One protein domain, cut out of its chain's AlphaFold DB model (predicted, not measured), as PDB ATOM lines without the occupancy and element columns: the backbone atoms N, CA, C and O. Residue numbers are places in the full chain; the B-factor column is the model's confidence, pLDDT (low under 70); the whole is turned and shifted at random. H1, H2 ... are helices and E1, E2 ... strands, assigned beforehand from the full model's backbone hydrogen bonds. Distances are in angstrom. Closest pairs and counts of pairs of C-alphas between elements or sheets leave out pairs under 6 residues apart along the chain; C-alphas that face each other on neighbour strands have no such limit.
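What this domain is: This is residues 250 to 359 of the 615 residues of the protein "HDc domain-containing protein" of Candidatus Levybacteria bacterium GW2011_GWA2_40_8 (UniProt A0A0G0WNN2). One strongly twisted sheet of six strands has two helices, H1 and H2, over one of its faces, and no named helix covers the other. H1 packs over E2, H2 over E3 and E4, and the longest axis runs from the loop at Gly 284 to the loop at Glu 336. The printed part has 110 residues, with two named helices and six named strands, along the chain E1 E2 H1 E3 H2 E4 E5 E6; the class is mixed, helices and strands, and the mixed sheet has the order E4 E3 E1 E2 E6 E5. It is compact, with a radius of gyration of the C-alphas of 13.4 A and spans of 43 by 29 by 22 A.

How they stand to each other: E1, residues 253 to 257, and E2, residues 260 to 264, form an antiparallel hairpin, with N 255 and O 262 2.7 A apart, within hydrogen-bond range. H1, residues 268 to 279, is on the sheet at a height of 9.7 A, along E2 at 6 degrees on the local plane. E3, residues 296 to 299, is antiparallel to E1, with N 298 and O 254 at 2.7 A; E2, H1, E3 is a split strand-helix-strand unit, with E1 between its strands and a right-handed crossover. H2, residues 302 to 318, lies on the same face at a height of 9.9 A, two layers in all, and touches H1 at a steep tilt of 60 degrees, closest at the C-alphas of Asp 268 and Leu 311, 5.3 A. E4, residues 328 to 331, is parallel to E3, with N 330 and O 297 at 2.8 A; E3, H2, E4 is a right-handed strand-helix-strand unit. E5, residues 341 to 346, and E6, residues 355 to 358, form a hairpin, with N 346 and O 355 at 2.9 A; E6 is antiparallel to E2, with N 263 and O 356 at 2.8 A. In H1 and H2 every O i to N i+4 pair is within hydrogen-bond range.

Where its parts are: E1 begins with C-alpha 253 at (-83.095, 41.042, 33.224) and E6 ends with C-alpha 358 at (-86.871, 31.378, 35.399). From first to last C-alpha H2 measures 24.6 A, H1 15.8 A and E5 14.1 A.

The domain as a whole: The C-alphas farthest apart, of Gly 284 and Glu 336, are 43.7 A apart. The printed part has no cut, and the link H1 to E3 is long. Mean pLDDT of the printed part is 72.6, and 43 residues are under 70, among them 278 to 293 and 315 to 325.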
ATOM      1  N   ALA A 250     -83.413  32.977  26.286       81.94
ATOM      2  CA  ALA A 250     -82.535  33.810  27.093       81.94
ATOM      3  C   ALA A 250     -83.089  35.238  27.280       81.94
ATOM      4  O   ALA A 250     -83.530  35.880  26.322       81.94
ATOM      5  N   TYR A 251     -82.979  35.756  28.495       85.00
ATOM      6  CA  TYR A 251     -83.462  37.053  28.957       85.00
ATOM      7  C   TYR A 251     -82.310  37.869  29.546       85.00
ATOM      8  O   TYR A 251     -81.303  37.324  29.990       85.00
ATOM      9  N   SER A 252     -82.433  39.188  29.539       86.31
ATOM     10  CA  SER A 252     -81.358  40.116  29.929       86.31
ATOM     11  C   SER A 252     -81.570  40.739  31.310       86.31
ATOM     12  O   SER A 252     -80.624  41.286  31.877       86.31
ATOM     13  N   ALA A 253     -82.776  40.628  31.867       87.88
ATOM     14  CA  ALA A 253     -83.095  41.042  33.224       87.88
ATOM     15  C   ALA A 253     -83.940  39.981  33.943       87.88
ATOM     16  O   ALA A 253     -84.767  39.311  33.322       87.88
ATOM     17  N   LYS A 254     -83.760  39.882  35.261       89.44
ATOM     18  CA  LYS A 254     -84.617  39.122  36.174       89.44
ATOM     19  C   LYS A 254     -85.254  40.085  37.172       89.44
ATOM     20  O   LYS A 254     -84.554  40.801  37.875       89.44
ATOM     21  N   ILE A 255     -86.574  40.121  37.232       85.94
ATOM     22  CA  ILE A 255     -87.363  40.980  38.110       85.94
ATOM     23  C   ILE A 255     -87.860  40.119  39.268       85.94
ATOM     24  O   ILE A 255     -88.701  39.245  39.090       85.94
ATOM     25  N   ILE A 256     -87.323  40.360  40.455       82.62
ATOM     26  CA  ILE A 256     -87.730  39.725  41.703       82.62
ATOM     27  C   ILE A 256     -88.747  40.637  42.375       82.62
ATOM     28  O   ILE A 256     -88.475  41.806  42.652       82.62
ATOM     29  N   THR A 257     -89.919  40.091  42.652       74.88
ATOM     30  CA  THR A 257     -90.969  40.741  43.433       74.88
ATOM     31  C   THR A 257     -91.136  39.996  44.755       74.88
ATOM     32  O   THR A 257     -90.645  38.880  44.918       74.88
ATOM     33  N   THR A 258     -91.889  40.565  45.693       61.59
ATOM     34  CA  THR A 258     -92.276  39.862  46.930       61.59
ATOM     35  C   THR A 258     -93.151  38.627  46.687       61.59
ATOM     36  O   THR A 258     -93.438  37.902  47.632       61.59
ATOM     37  N   ARG A 259     -93.612  38.408  45.451       60.84
ATOM     38  CA  ARG A 259     -94.659  37.443  45.084       60.84
ATOM     39  C   ARG A 259     -94.291  36.595  43.857       60.84
ATOM     40  O   ARG A 259     -95.146  35.908  43.309       60.84
ATOM     41  N   GLY A 260     -93.038  36.660  43.401       68.19
ATOM     42  CA  GLY A 260     -92.532  35.849  42.295       68.19
ATOM     43  C   GLY A 260     -91.388  36.483  41.507       68.19
ATOM     44  O   GLY A 260     -91.078  37.666  41.666       68.19
ATOM     45  N   GLU A 261     -90.759  35.677  40.652       80.62
ATOM     46  CA  GLU A 261     -89.593  36.047  39.850       80.62
ATOM     47  C   GLU A 261     -89.918  35.955  38.352       80.62
ATOM     48  O   GLU A 261     -90.338  34.906  37.874       80.62
ATOM     49  N   PHE A 262     -89.678  37.038  37.611       84.44
ATOM     50  CA  PHE A 262     -89.928  37.146  36.170       84.44
ATOM     51  C   PHE A 262     -88.636  37.389  35.415       84.44
ATOM     52  O   PHE A 262     -87.714  38.019  35.925       84.44
ATOM     53  N   LEU A 263     -88.586  36.949  34.170       86.12
ATOM     54  CA  LEU A 263     -87.515  37.246  33.239       86.12
ATOM     55  C   LEU A 263     -88.013  38.211  32.163       86.12
ATOM     56  O   LEU A 263     -89.130  38.077  31.674       86.12
ATOM     57  N   ALA A 264     -87.186  39.183  31.786       85.69
ATOM     58  CA  ALA A 264     -87.530  40.212  30.808       85.69
ATOM     59  C   ALA A 264     -86.380  40.455  29.821       85.69
ATOM     60  O   ALA A 264     -85.204  40.284  30.147       85.69
ATOM     61  N   LEU A 265     -86.711  40.903  28.604       80.19
ATOM     62  CA  LEU A 265     -85.729  41.287  27.575       80.19
ATOM     63  C   LEU A 265     -85.033  42.626  27.842       80.19
ATOM     64  O   LEU A 265     -84.214  43.062  27.029       80.19
ATOM     65  N   ALA A 266     -85.290  43.229  29.005       72.38
ATOM     66  CA  ALA A 266     -84.767  44.523  29.419       72.38
ATOM     67  C   ALA A 266     -85.071  45.645  28.411       72.38
ATOM     68  O   ALA A 266     -84.209  46.472  28.137       72.38
ATOM     69  N   ASP A 267     -86.288  45.660  27.862       76.19
ATOM     70  CA  ASP A 267     -86.844  46.786  27.106       76.19
ATOM     71  C   ASP A 267     -87.979  47.476  27.900       76.19
ATOM     72  O   ASP A 267     -88.466  46.932  28.899       76.19
ATOM     73  N   ASP A 268     -88.354  48.695  27.476       68.75
ATOM     74  CA  ASP A 268     -89.411  49.520  28.099       68.75
ATOM     75  C   ASP A 268     -90.709  48.712  28.271       68.75
ATOM     76  O   ASP A 268     -91.311  48.707  29.346       68.75
ATOM     77  N   ASP A 269     -91.109  47.998  27.215       76.06
ATOM     78  CA  ASP A 269     -92.375  47.266  27.166       76.06
ATOM     79  C   ASP A 269     -92.395  46.099  28.162       76.06
ATOM     80  O   ASP A 269     -93.354  45.956  28.914       76.06
ATOM     81  N   SER A 270     -91.334  45.283  28.212       76.94
ATOM     82  CA  SER A 270     -91.284  44.082  29.059       76.94
ATOM     83  C   SER A 270     -91.278  44.446  30.541       76.94
ATOM     84  O   SER A 270     -92.007  43.884  31.356       76.94
ATOM     85  N   ILE A 271     -90.432  45.404  30.920       76.38
ATOM     86  CA  ILE A 271     -90.326  45.816  32.320       76.38
ATOM     87  C   ILE A 271     -91.610  46.540  32.744       76.38
ATOM     88  O   ILE A 271     -92.135  46.274  33.828       76.38
ATOM     89  N   GLY A 272     -92.148  47.403  31.874       73.50
ATOM     90  CA  GLY A 272     -93.429  48.070  32.083       73.50
ATOM     91  C   GLY A 272     -94.584  47.085  32.264       73.50
ATOM     92  O   GLY A 272     -95.379  47.263  33.182       73.50
ATOM     93  N   ALA A 273     -94.644  46.015  31.465       74.38
ATOM     94  CA  ALA A 273     -95.670  44.978  31.573       74.38
ATOM     95  C   ALA A 273     -95.648  44.276  32.940       74.38
ATOM     96  O   ALA A 273     -96.686  44.187  33.595       74.38
ATOM     97  N   VAL A 274     -94.470  43.856  33.429       73.38
ATOM     98  CA  VAL A 274     -94.348  43.226  34.761       73.38
ATOM     99  C   VAL A 274     -94.748  44.204  35.865       73.38
ATOM    100  O   VAL A 274     -95.502  43.842  36.768       73.38
ATOM    101  N   ILE A 275     -94.302  45.462  35.786       72.50
ATOM    102  CA  ILE A 275     -94.660  46.489  36.773       72.50
ATOM    103  C   ILE A 275     -96.163  46.755  36.759       72.50
ATOM    104  O   ILE A 275     -96.768  46.807  37.827       72.50
ATOM    105  N   ASN A 276     -96.784  46.902  35.593       70.75
ATOM    106  CA  ASN A 276     -98.217  47.159  35.463       70.75
ATOM    107  C   ASN A 276     -99.048  45.977  35.961       70.75
ATOM    108  O   ASN A 276     -99.999  46.177  36.715       70.75
ATOM    109  N   PHE A 277     -98.649  44.752  35.625       70.38
ATOM    110  CA  PHE A 277     -99.294  43.542  36.118       70.38
ATOM    111  C   PHE A 277     -99.233  43.458  37.654       70.38
ATOM    112  O   PHE A 277    -100.258  43.261  38.315       70.38
ATOM    113  N   TYR A 278     -98.061  43.707  38.248       66.00
ATOM    114  CA  TYR A 278     -97.880  43.632  39.702       66.00
ATOM    115  C   TYR A 278     -98.386  44.850  40.479       66.00
ATOM    116  O   TYR A 278     -98.714  44.719  41.656       66.00
ATOM    117  N   SER A 279     -98.479  46.023  39.856       59.50
ATOM    118  CA  SER A 279     -99.029  47.244  40.470       59.50
ATOM    119  C   SER A 279    -100.534  47.418  40.230       59.50
ATOM    120  O   SER A 279    -101.183  48.208  40.925       59.50
ATOM    121  N   GLY A 280    -101.102  46.659  39.290       56.69
ATOM    122  CA  GLY A 280    -102.514  46.664  38.936       56.69
ATOM    123  C   GLY A 280    -103.431  46.110  40.029       56.69
ATOM    124  O   GLY A 280    -103.012  45.413  40.958       56.69
ATOM    125  N   SER A 281    -104.721  46.442  39.932       44.69
ATOM    126  CA  SER A 281    -105.756  45.840  40.775       44.69
ATOM    127  C   SER A 281    -106.192  44.499  40.195       44.69
ATOM    128  O   SER A 281    -106.612  44.452  39.039       44.69
ATOM    129  N   ILE A 282    -106.208  43.449  41.010       46.16
ATOM    130  CA  ILE A 282    -106.889  42.198  40.666       46.16
ATOM    131  C   ILE A 282    -108.331  42.329  41.198       46.16
ATOM    132  O   ILE A 282    -108.531  42.690  42.359       46.16
ATOM    133  N   TYR A 283    -109.349  42.134  40.351       39.12
ATOM    134  CA  TYR A 283    -110.783  42.326  40.677       39.12
ATOM    135  C   TYR A 283    -111.204  43.724  41.156       39.12
ATOM    136  O   TYR A 283    -112.090  43.859  42.001       39.12
ATOM    137  N   GLY A 284    -110.545  44.789  40.693       41.53
ATOM    138  CA  GLY A 284    -110.828  46.141  41.192       41.53
ATOM    139  C   GLY A 284    -110.456  46.344  42.669       41.53
ATOM    140  O   GLY A 284    -110.706  47.411  43.227       41.53
ATOM    141  N   LYS A 285    -109.816  45.352  43.308       39.16
ATOM    142  CA  LYS A 285    -109.170  45.502  44.608       39.16
ATOM    143  C   LYS A 285    -107.707  45.830  44.371       39.16
ATOM    144  O   LYS A 285    -106.926  45.014  43.881       39.16
ATOM    145  N   ARG A 286    -107.329  47.061  44.715       43.47
ATOM    146  CA  ARG A 286    -105.923  47.423  44.876       43.47
ATOM    147  C   ARG A 286    -105.411  46.597  46.050       43.47
ATOM    148  O   ARG A 286    -105.908  46.741  47.163       43.47
ATOM    149  N   LEU A 287    -104.497  45.676  45.788       47.00
ATOM    150  CA  LEU A 287    -103.876  44.899  46.850       47.00
ATOM    151  C   LEU A 287    -102.944  45.853  47.613       47.00
ATOM    152  O   LEU A 287    -102.053  46.464  47.021       47.00
ATOM    153  N   GLU A 288    -103.243  46.077  48.892       43.91
ATOM    154  CA  GLU A 288    -102.511  47.010  49.755       43.91
ATOM    155  C   GLU A 288    -101.021  46.627  49.834       43.91
ATOM    156  O   GLU A 288    -100.681  45.444  49.875       43.91
ATOM    157  N   GLY A 289    -100.127  47.626  49.844       49.31
ATOM    158  CA  GLY A 289     -98.680  47.419  50.026       49.31
ATOM    159  C   GLY A 289     -97.872  47.094  48.762       49.31
ATOM    160  O   GLY A 289     -96.794  46.527  48.871       49.31
ATOM    161  N   ARG A 290     -98.373  47.423  47.565       57.97
ATOM    162  CA  ARG A 290     -97.655  47.232  46.292       57.97
ATOM    163  C   ARG A 290     -96.953  48.516  45.862       57.97
ATOM    164  O   ARG A 290     -97.598  49.394  45.285       57.97
ATOM    165  N   THR A 291     -95.649  48.630  46.106       61.56
ATOM    166  CA  THR A 291     -94.838  49.693  45.497       61.56
ATOM    167  C   THR A 291     -93.751  49.114  44.591       61.56
ATOM    168  O   THR A 291     -93.135  48.115  44.952       61.56
ATOM    169  N   PRO A 292     -93.477  49.711  43.413       66.31
ATOM    170  CA  PRO A 292     -92.356  49.281  42.572       66.31
ATOM    171  C   PRO A 292     -91.002  49.295  43.304       66.31
ATOM    172  O   PRO A 292     -90.120  48.521  42.954       66.31
ATOM    173  N   SER A 293     -90.856  50.089  44.369       69.81
ATOM    174  CA  SER A 293     -89.679  50.090  45.248       69.81
ATOM    175  C   SER A 293     -89.437  48.774  45.996       69.81
ATOM    176  O   SER A 293     -88.310  48.528  46.418       69.81
ATOM    177  N   ASP A 294     -90.447  47.911  46.130       72.94
ATOM    178  CA  ASP A 294     -90.304  46.579  46.736       72.94
ATOM    179  C   ASP A 294     -89.759  45.538  45.740       72.94
ATOM    180  O   ASP A 294     -89.506  44.388  46.102       72.94
ATOM    181  N   MET A 295     -89.585  45.923  44.471       80.19
ATOM    182  CA  MET A 295     -89.031  45.069  43.426       80.19
ATOM    183  C   MET A 295     -87.507  45.197  43.368       80.19
ATOM    184  O   MET A 295     -86.934  46.280  43.517       80.19
ATOM    185  N   LYS A 296     -86.842  44.081  43.071       87.19
ATOM    186  CA  LYS A 296     -85.408  44.015  42.796       87.19
ATOM    187  C   LYS A 296     -85.191  43.526  41.371       87.19
ATOM    188  O   LYS A 296     -85.619  42.432  41.028       87.19
ATOM    189  N   ILE A 297     -84.493  44.298  40.548       87.69
ATOM    190  CA  ILE A 297     -84.163  43.912  39.176       87.69
ATOM    191  C   ILE A 297     -82.693  43.518  39.118       87.69
ATOM    192  O   ILE A 297     -81.806  44.320  39.396       87.69
ATOM    193  N   LEU A 298     -82.438  42.268  38.763       89.00
ATOM    194  CA  LEU A 298     -81.116  41.733  38.504       89.00
ATOM    195  C   LEU A 298     -80.775  41.866  37.021       89.00
ATOM    196  O   LEU A 298     -81.570  41.508  36.153       89.00
ATOM    197  N   VAL A 299     -79.568  42.337  36.740       88.38
ATOM    198  CA  VAL A 299     -78.992  42.434  35.390       88.38
ATOM    199  C   VAL A 299     -77.548  41.947  35.416       88.38
ATOM    200  O   VAL A 299     -76.923  41.939  36.470       88.38
ATOM    201  N   LYS A 300     -76.989  41.549  34.273       85.81
ATOM    202  CA  LYS A 300     -75.647  40.938  34.220       85.81
ATOM    203  C   LYS A 300     -74.495  41.925  33.967       85.81
ATOM    204  O   LYS A 300     -73.341  41.513  33.958       85.81
ATOM    205  N   SER A 301     -74.771  43.216  33.761       86.50
ATOM    206  CA  SER A 301     -73.735  44.248  33.596       86.50
ATOM    207  C   SER A 301     -74.199  45.628  34.065       86.50
ATOM    208  O   SER A 301     -75.395  45.920  34.075       86.50
ATOM    209  N   GLU A 302     -73.247  46.499  34.414       88.38
ATOM    210  CA  GLU A 302     -73.548  47.886  34.803       88.38
ATOM    211  C   GLU A 302     -74.090  48.714  33.626       88.38
ATOM    212  O   GLU A 302     -74.972  49.544  33.808       88.38
ATOM    213  N   GLU A 303     -73.627  48.439  32.400       86.06
ATOM    214  CA  GLU A 303     -74.185  49.036  31.178       86.06
ATOM    215  C   GLU A 303     -75.684  48.731  31.059       86.06
ATOM    216  O   GLU A 303     -76.498  49.634  30.865       86.06
ATOM    217  N   LYS A 304     -76.062  47.463  31.269       84.25
ATOM    218  CA  LYS A 304     -77.463  47.043  31.249       84.25
ATOM    219  C   LYS A 304     -78.245  47.616  32.436       84.25
ATOM    220  O   LYS A 304     -79.421  47.932  32.284       84.25
ATOM    221  N   ALA A 305     -77.612  47.781  33.599       87.38
ATOM    222  CA  ALA A 305     -78.235  48.428  34.753       87.38
ATOM    223  C   ALA A 305     -78.634  49.872  34.440       87.38
ATOM    224  O   ALA A 305     -79.752  50.277  34.754       87.38
ATOM    225  N   GLU A 306     -77.755  50.632  33.785       87.19
ATOM    226  CA  GLU A 306     -78.037  52.017  33.411       87.19
ATOM    227  C   GLU A 306     -79.108  52.122  32.318       87.19
ATOM    228  O   GLU A 306     -79.981  52.987  32.389       87.19
ATOM    229  N   GLU A 307     -79.106  51.207  31.346       85.25
ATOM    230  CA  GLU A 307     -80.188  51.083  30.364       85.25
ATOM    231  C   GLU A 307     -81.538  50.881  31.066       85.25
ATOM    232  O   GLU A 307     -82.452  51.685  30.887       85.25
ATOM    233  N   VAL A 308     -81.634  49.890  31.957       84.88
ATOM    234  CA  VAL A 308     -82.856  49.598  32.722       84.88
ATOM    235  C   VAL A 308     -83.284  50.773  33.608       84.88
ATOM    236  O   VAL A 308     -84.476  51.081  33.659       84.88
ATOM    237  N   ARG A 309     -82.353  51.485  34.265       86.44
ATOM    238  CA  ARG A 309     -82.668  52.703  35.046       86.44
ATOM    239  C   ARG A 309     -83.355  53.756  34.183       86.44
ATOM    240  O   ARG A 309     -84.351  54.345  34.606       86.44
ATOM    241  N   ASN A 310     -82.833  54.003  32.985       84.50
ATOM    242  CA  ASN A 310     -83.372  55.018  32.083       84.50
ATOM    243  C   ASN A 310     -84.747  54.628  31.527       84.50
ATOM    244  O   ASN A 310     -85.635  55.484  31.466       84.50
ATOM    245  N   LEU A 311     -84.946  53.346  31.211       81.50
ATOM    246  CA  LEU A 311     -86.244  52.795  30.810       81.50
ATOM    247  C   LEU A 311     -87.286  52.957  31.931       81.50
ATOM    248  O   LEU A 311     -88.355  53.529  31.727       81.50
ATOM    249  N   LEU A 312     -86.944  52.565  33.164       78.38
ATOM    250  CA  LEU A 312     -87.839  52.699  34.316       78.38
ATOM    251  C   LEU A 312     -88.217  54.149  34.613       78.38
ATOM    252  O   LEU A 312     -89.389  54.421  34.858       78.38
ATOM    253  N   ARG A 313     -87.269  55.094  34.564       79.75
ATOM    254  CA  ARG A 313     -87.573  56.527  34.743       79.75
ATOM    255  C   ARG A 313     -88.621  57.005  33.737       79.75
ATOM    256  O   ARG A 313     -89.544  57.731  34.099       79.75
ATOM    257  N   LYS A 314     -88.505  56.572  32.480       76.38
ATOM    258  CA  LYS A 314     -89.444  56.917  31.407       76.38
ATOM    259  C   LYS A 314     -90.810  56.251  31.606       76.38
ATOM    260  O   LYS A 314     -91.829  56.938  31.532       76.38
ATOM    261  N   ALA A 315     -90.837  54.948  31.895       68.94
ATOM    262  CA  ALA A 315     -92.064  54.189  32.124       68.94
ATOM    263  C   ALA A 315     -92.824  54.702  33.359       68.94
ATOM    264  O   ALA A 315     -93.993  55.075  33.264       68.94
ATOM    265  N   LEU A 316     -92.157  54.823  34.508       67.94
ATOM    266  CA  LEU A 316     -92.765  55.285  35.760       67.94
ATOM    267  C   LEU A 316     -93.167  56.766  35.720       67.94
ATOM    268  O   LEU A 316     -94.199  57.128  36.290       67.94
ATOM    269  N   GLY A 317     -92.422  57.610  34.994       67.81
ATOM    270  CA  GLY A 317     -92.788  59.009  34.762       67.81
ATOM    271  C   GLY A 317     -94.135  59.162  34.046       67.81
ATOM    272  O   GLY A 317     -94.904  60.066  34.371       67.81
ATOM    273  N   SER A 318     -94.481  58.234  33.145       65.50
ATOM    274  CA  SER A 318     -95.798  58.198  32.488       65.50
ATOM    275  C   SER A 318     -96.947  57.779  33.423       65.50
ATOM    276  O   SER A 318     -98.107  58.090  33.154       65.50
ATOM    277  N   HIS A 319     -96.619  57.157  34.560       58.41
ATOM    278  CA  HIS A 319     -97.552  56.732  35.607       58.41
ATOM    279  C   HIS A 319     -97.543  57.645  36.852       58.41
ATOM    280  O   HIS A 319     -98.213  57.341  37.839       58.41
ATOM    281  N   GLY A 320     -96.821  58.776  36.819       61.84
ATOM    282  CA  GLY A 320     -96.808  59.779  37.894       61.84
ATOM    283  C   GLY A 320     -96.010  59.391  39.146       61.84
ATOM    284  O   GLY A 320     -96.265  59.937  40.219       61.84
ATOM    285  N   LEU A 321     -95.069  58.452  39.030       62.47
ATOM    286  CA  LEU A 321     -94.220  57.981  40.131       62.47
ATOM    287  C   LEU A 321     -92.872  58.722  40.158       62.47
ATOM    288  O   LEU A 321     -92.361  59.134  39.117       62.47
ATOM    289  N   GLN A 322     -92.302  58.909  41.354       67.75
ATOM    290  CA  GLN A 322     -91.014  59.594  41.553       67.75
ATOM    291  C   GLN A 322     -89.820  58.628  41.535       67.75
ATOM    292  O   GLN A 322     -89.970  57.446  41.834       67.75
ATOM    293  N   ASP A 323     -88.612  59.147  41.279       67.62
ATOM    294  CA  ASP A 323     -87.352  58.378  41.274       67.62
ATOM    295  C   ASP A 323     -87.108  57.590  42.575       67.62
ATOM    296  O   ASP A 323     -86.527  56.509  42.551       67.62
ATOM    297  N   SER A 324     -87.586  58.088  43.719       67.75
ATOM    298  CA  SER A 324     -87.504  57.395  45.015       67.75
ATOM    299  C   SER A 324     -88.350  56.119  45.094       67.75
ATOM    300  O   SER A 324     -88.199  55.343  46.033       67.75
ATOM    301  N   GLN A 325     -89.238  55.907  44.124       69.56
ATOM    302  CA  GLN A 325     -90.126  54.753  44.019       69.56
ATOM    303  C   GLN A 325     -89.643  53.755  42.955       69.56
ATOM    304  O   GLN A 325     -90.364  52.809  42.643       69.56
ATOM    305  N   LEU A 326     -88.447  53.963  42.384       74.94
ATOM    306  CA  LEU A 326     -87.836  53.044  41.427       74.94
ATOM    307  C   LEU A 326     -87.459  51.710  42.102       74.94
ATOM    308  O   LEU A 326     -86.947  51.718  43.224       74.94
ATOM    309  N   PRO A 327     -87.643  50.573  41.406       81.06
ATOM    310  CA  PRO A 327     -87.078  49.288  41.803       81.06
ATOM    311  C   PRO A 327     -85.571  49.360  42.064       81.06
ATOM    312  O   PRO A 327     -84.833  50.059  41.362       81.06
ATOM    313  N   ASN A 328     -85.088  48.565  43.018       85.19
ATOM    314  CA  ASN A 328     -83.654  48.424  43.254       85.19
ATOM    315  C   ASN A 328     -83.012  47.601  42.127       85.19
ATOM    316  O   ASN A 328     -83.368  46.438  41.939       85.19
ATOM    317  N   ILE A 329     -82.049  48.166  41.399       87.12
ATOM    318  CA  ILE A 329     -81.333  47.459  40.329       87.12
ATOM    319  C   ILE A 329     -79.977  46.995  40.844       87.12
ATOM    320  O   ILE A 329     -79.162  47.801  41.291       87.12
ATOM    321  N   VAL A 330     -79.725  45.694  40.739       89.25
ATOM    322  CA  VAL A 330     -78.506  45.047  41.220       89.25
ATOM    323  C   VAL A 330     -77.825  44.319  40.070       89.25
ATOM    324  O   VAL A 330     -78.455  43.539  39.357       89.25
ATOM    325  N   VAL A 331     -76.523  44.549  39.909       87.62
ATOM    326  CA  VAL A 331     -75.711  43.756  38.985       87.62
ATOM    327  C   VAL A 331     -75.424  42.402  39.622       87.62
ATOM    328  O   VAL A 331     -74.770  42.304  40.661       87.62
ATOM    329  N   ASP A 332     -75.956  41.359  39.005       84.06
ATOM    330  CA  ASP A 332     -75.759  39.980  39.401       84.06
ATOM    331  C   ASP A 332     -74.481  39.423  38.764       84.06
ATOM    332  O   ASP A 332     -74.464  39.005  37.606       84.06
ATOM    333  N   ASN A 333     -73.415  39.411  39.565       76.25
ATOM    334  CA  ASN A 333     -72.121  38.823  39.216       76.25
ATOM    335  C   ASN A 333     -72.034  37.326  39.562       76.25
ATOM    336  O   ASN A 333     -70.948  36.748  39.497       76.25
ATOM    337  N   SER A 334     -73.134  36.700  39.996       64.38
ATOM    338  CA  SER A 334     -73.143  35.273  40.298       64.38
ATOM    339  C   SER A 334     -73.324  34.455  39.009       64.38
ATOM    340  O   SER A 334     -74.277  34.641  38.246       64.38
ATOM    341  N   GLY A 335     -72.361  33.565  38.750       55.38
ATOM    342  CA  GLY A 335     -72.438  32.524  37.722       55.38
ATOM    343  C   GLY A 335     -71.457  32.661  36.552       55.38
ATOM    344  O   GLY A 335     -71.278  33.732  35.976       55.38
ATOM    345  N   GLU A 336     -70.866  31.527  36.168       44.91
ATOM    346  CA  GLU A 336     -70.248  31.308  34.858       44.91
ATOM    347  C   GLU A 336     -71.377  31.172  33.820       44.91
ATOM    348  O   GLU A 336     -72.112  30.190  33.816       44.91
ATOM    349  N   GLY A 337     -71.578  32.179  32.970       56.78
ATOM    350  CA  GLY A 337     -72.655  32.166  31.978       56.78
ATOM    351  C   GLY A 337     -72.527  33.285  30.949       56.78
ATOM    352  O   GLY A 337     -71.782  34.242  31.140       56.78
ATOM    353  N   ASP A 338     -73.278  33.181  29.854       61.91
ATOM    354  CA  ASP A 338     -73.275  34.081  28.690       61.91
ATOM    355  C   ASP A 338     -73.889  35.475  28.948       61.91
ATOM    356  O   ASP A 338     -74.288  36.173  28.014       61.91
ATOM    357  N   GLY A 339     -73.981  35.889  30.215       70.19
ATOM    358  CA  GLY A 339     -74.564  37.167  30.616       70.19
ATOM    359  C   GLY A 339     -76.088  37.228  30.477       70.19
ATOM    360  O   GLY A 339     -76.632  38.323  30.330       70.19
ATOM    361  N   LYS A 340     -76.790  36.086  30.530       80.56
ATOM    362  CA  LYS A 340     -78.255  36.011  30.406       80.56
ATOM    363  C   LYS A 340     -78.905  35.154  31.492       80.56
ATOM    364  O   LYS A 340     -78.248  34.362  32.163       80.56
ATOM    365  N   PHE A 341     -80.210  35.341  31.652       84.19
ATOM    366  CA  PHE A 341     -81.100  34.493  32.441       84.19
ATOM    367  C   PHE A 341     -81.866  33.561  31.507       84.19
ATOM    368  O   PHE A 341     -82.255  33.969  30.416       84.19
ATOM    369  N   TRP A 342     -82.103  32.324  31.921       82.56
ATOM    370  CA  TRP A 342     -82.712  31.303  31.073       82.56
ATOM    371  C   TRP A 342     -84.062  30.891  31.637       82.56
ATOM    372  O   TRP A 342     -84.202  30.701  32.845       82.56
ATOM    373  N   GLY A 343     -85.066  30.772  30.773       80.50
ATOM    374  CA  GLY A 343     -86.400  30.437  31.241       80.50
ATOM    375  C   GLY A 343     -87.417  30.146  30.157       80.50
ATOM    376  O   GLY A 343     -87.107  30.136  28.961       80.50
ATOM    377  N   ARG A 344     -88.640  29.906  30.621       79.88
ATOM    378  CA  ARG A 344     -89.820  29.625  29.805       79.88
ATOM    379  C   ARG A 344     -90.560  30.917  29.498       79.88
ATOM    380  O   ARG A 344     -90.690  31.747  30.396       79.88
ATOM    381  N   ARG A 345     -91.061  31.100  28.275       78.38
ATOM    382  CA  ARG A 345     -91.856  32.289  27.941       78.38
ATOM    383  C   ARG A 345     -93.189  32.262  28.671       78.38
ATOM    384  O   ARG A 345     -93.807  31.212  28.815       78.38
ATOM    385  N   VAL A 346     -93.622  33.439  29.105       75.12
ATOM    386  CA  VAL A 346     -94.944  33.677  29.683       75.12
ATOM    387  C   VAL A 346     -95.517  34.934  29.056       75.12
ATOM    388  O   VAL A 346     -94.791  35.919  28.933       75.12
ATOM    389  N   ASP A 347     -96.797  34.924  28.677       69.06
ATOM    390  CA  ASP A 347     -97.443  36.145  28.185       69.06
ATOM    391  C   ASP A 347     -98.268  36.785  29.300       69.06
ATOM    392  O   ASP A 347     -99.245  36.210  29.765       69.06
ATOM    393  N   LEU A 348     -97.904  37.978  29.773       64.69
ATOM    394  CA  LEU A 348     -98.713  38.636  30.807       64.69
ATOM    395  C   LEU A 348    -100.072  39.116  30.261       64.69
ATOM    396  O   LEU A 348    -101.076  39.171  30.973       64.69
ATOM    397  N   GLU A 349    -100.104  39.381  28.958       60.56
ATOM    398  CA  GLU A 349    -101.261  39.796  28.175       60.56
ATOM    399  C   GLU A 349    -101.318  38.986  26.871       60.56
ATOM    400  O   GLU A 349    -100.284  38.494  26.405       60.56
ATOM    401  N   PRO A 350    -102.499  38.831  26.244       55.28
ATOM    402  CA  PRO A 350    -102.605  38.117  24.973       55.28
ATOM    403  C   PRO A 350    -101.675  38.728  23.913       55.28
ATOM    404  O   PRO A 350    -101.902  39.836  23.430       55.28
ATOM    405  N   GLY A 351    -100.641  37.970  23.530       56.72
ATOM    406  CA  GLY A 351     -99.648  38.356  22.522       56.72
ATOM    407  C   GLY A 351     -98.303  38.862  23.062       56.72
ATOM    408  O   GLY A 351     -97.401  39.095  22.251       56.72
ATOM    409  N   ASP A 352     -98.125  38.998  24.380       62.66
ATOM    410  CA  ASP A 352     -96.875  39.483  24.985       62.66
ATOM    411  C   ASP A 352     -95.803  38.388  25.149       62.66
ATOM    412  O   ASP A 352     -95.579  37.847  26.223       62.66
ATOM    413  N   LYS A 353     -95.051  38.111  24.081       68.88
ATOM    414  CA  LYS A 353     -94.019  37.051  24.065       68.88
ATOM    415  C   LYS A 353     -92.682  37.443  24.715       68.88
ATOM    416  O   LYS A 353     -91.647  36.826  24.409       68.88
ATOM    417  N   LYS A 354     -92.637  38.528  25.496       73.75
ATOM    418  CA  LYS A 354     -91.378  39.129  25.969       73.75
ATOM    419  C   LYS A 354     -91.032  38.824  27.428       73.75
ATOM    420  O   LYS A 354     -89.884  39.062  27.813       73.75
ATOM    421  N   ILE A 355     -91.957  38.265  28.208       80.62
ATOM    422  CA  ILE A 355     -91.735  37.888  29.611       80.62
ATOM    423  C   ILE A 355     -91.437  36.389  29.719       80.62
ATOM    424  O   ILE A 355     -91.701  35.609  28.801       80.62
ATOM    425  N   GLY A 356     -90.793  35.977  30.807       81.12
ATOM    426  CA  GLY A 356     -90.581  34.574  31.138       81.12
ATOM    427  C   GLY A 356     -90.619  34.280  32.631       81.12
ATOM    428  O   GLY A 356     -90.594  35.193  33.454       81.12
ATOM    429  N   LEU A 357     -90.644  32.996  32.969       82.56
ATOM    430  CA  LEU A 357     -90.344  32.475  34.301       82.56
ATOM    431  C   LEU A 357     -88.980  31.800  34.260       82.56
ATOM    432  O   LEU A 357     -88.632  31.148  33.274       82.56
ATOM    433  N   GLU A 358     -88.199  31.975  35.321       82.00
ATOM    434  CA  GLU A 358     -86.871  31.378  35.399       82.00
ATOM    435  C   GLU A 358     -86.955  29.854  35.413       82.00
ATOM    436  O   GLU A 358     -87.708  29.258  36.186       82.00
ATOM    437  N   TYR A 359     -86.156  29.228  34.552       81.25
ATOM    438  CA  TYR A 359     -85.965  27.792  34.594       81.25
ATOM    439  C   TYR A 359     -85.141  27.434  35.832       81.25
ATOM    440  O   TYR A 359     -84.082  28.011  36.084       81.25
TER     441      TYR A 359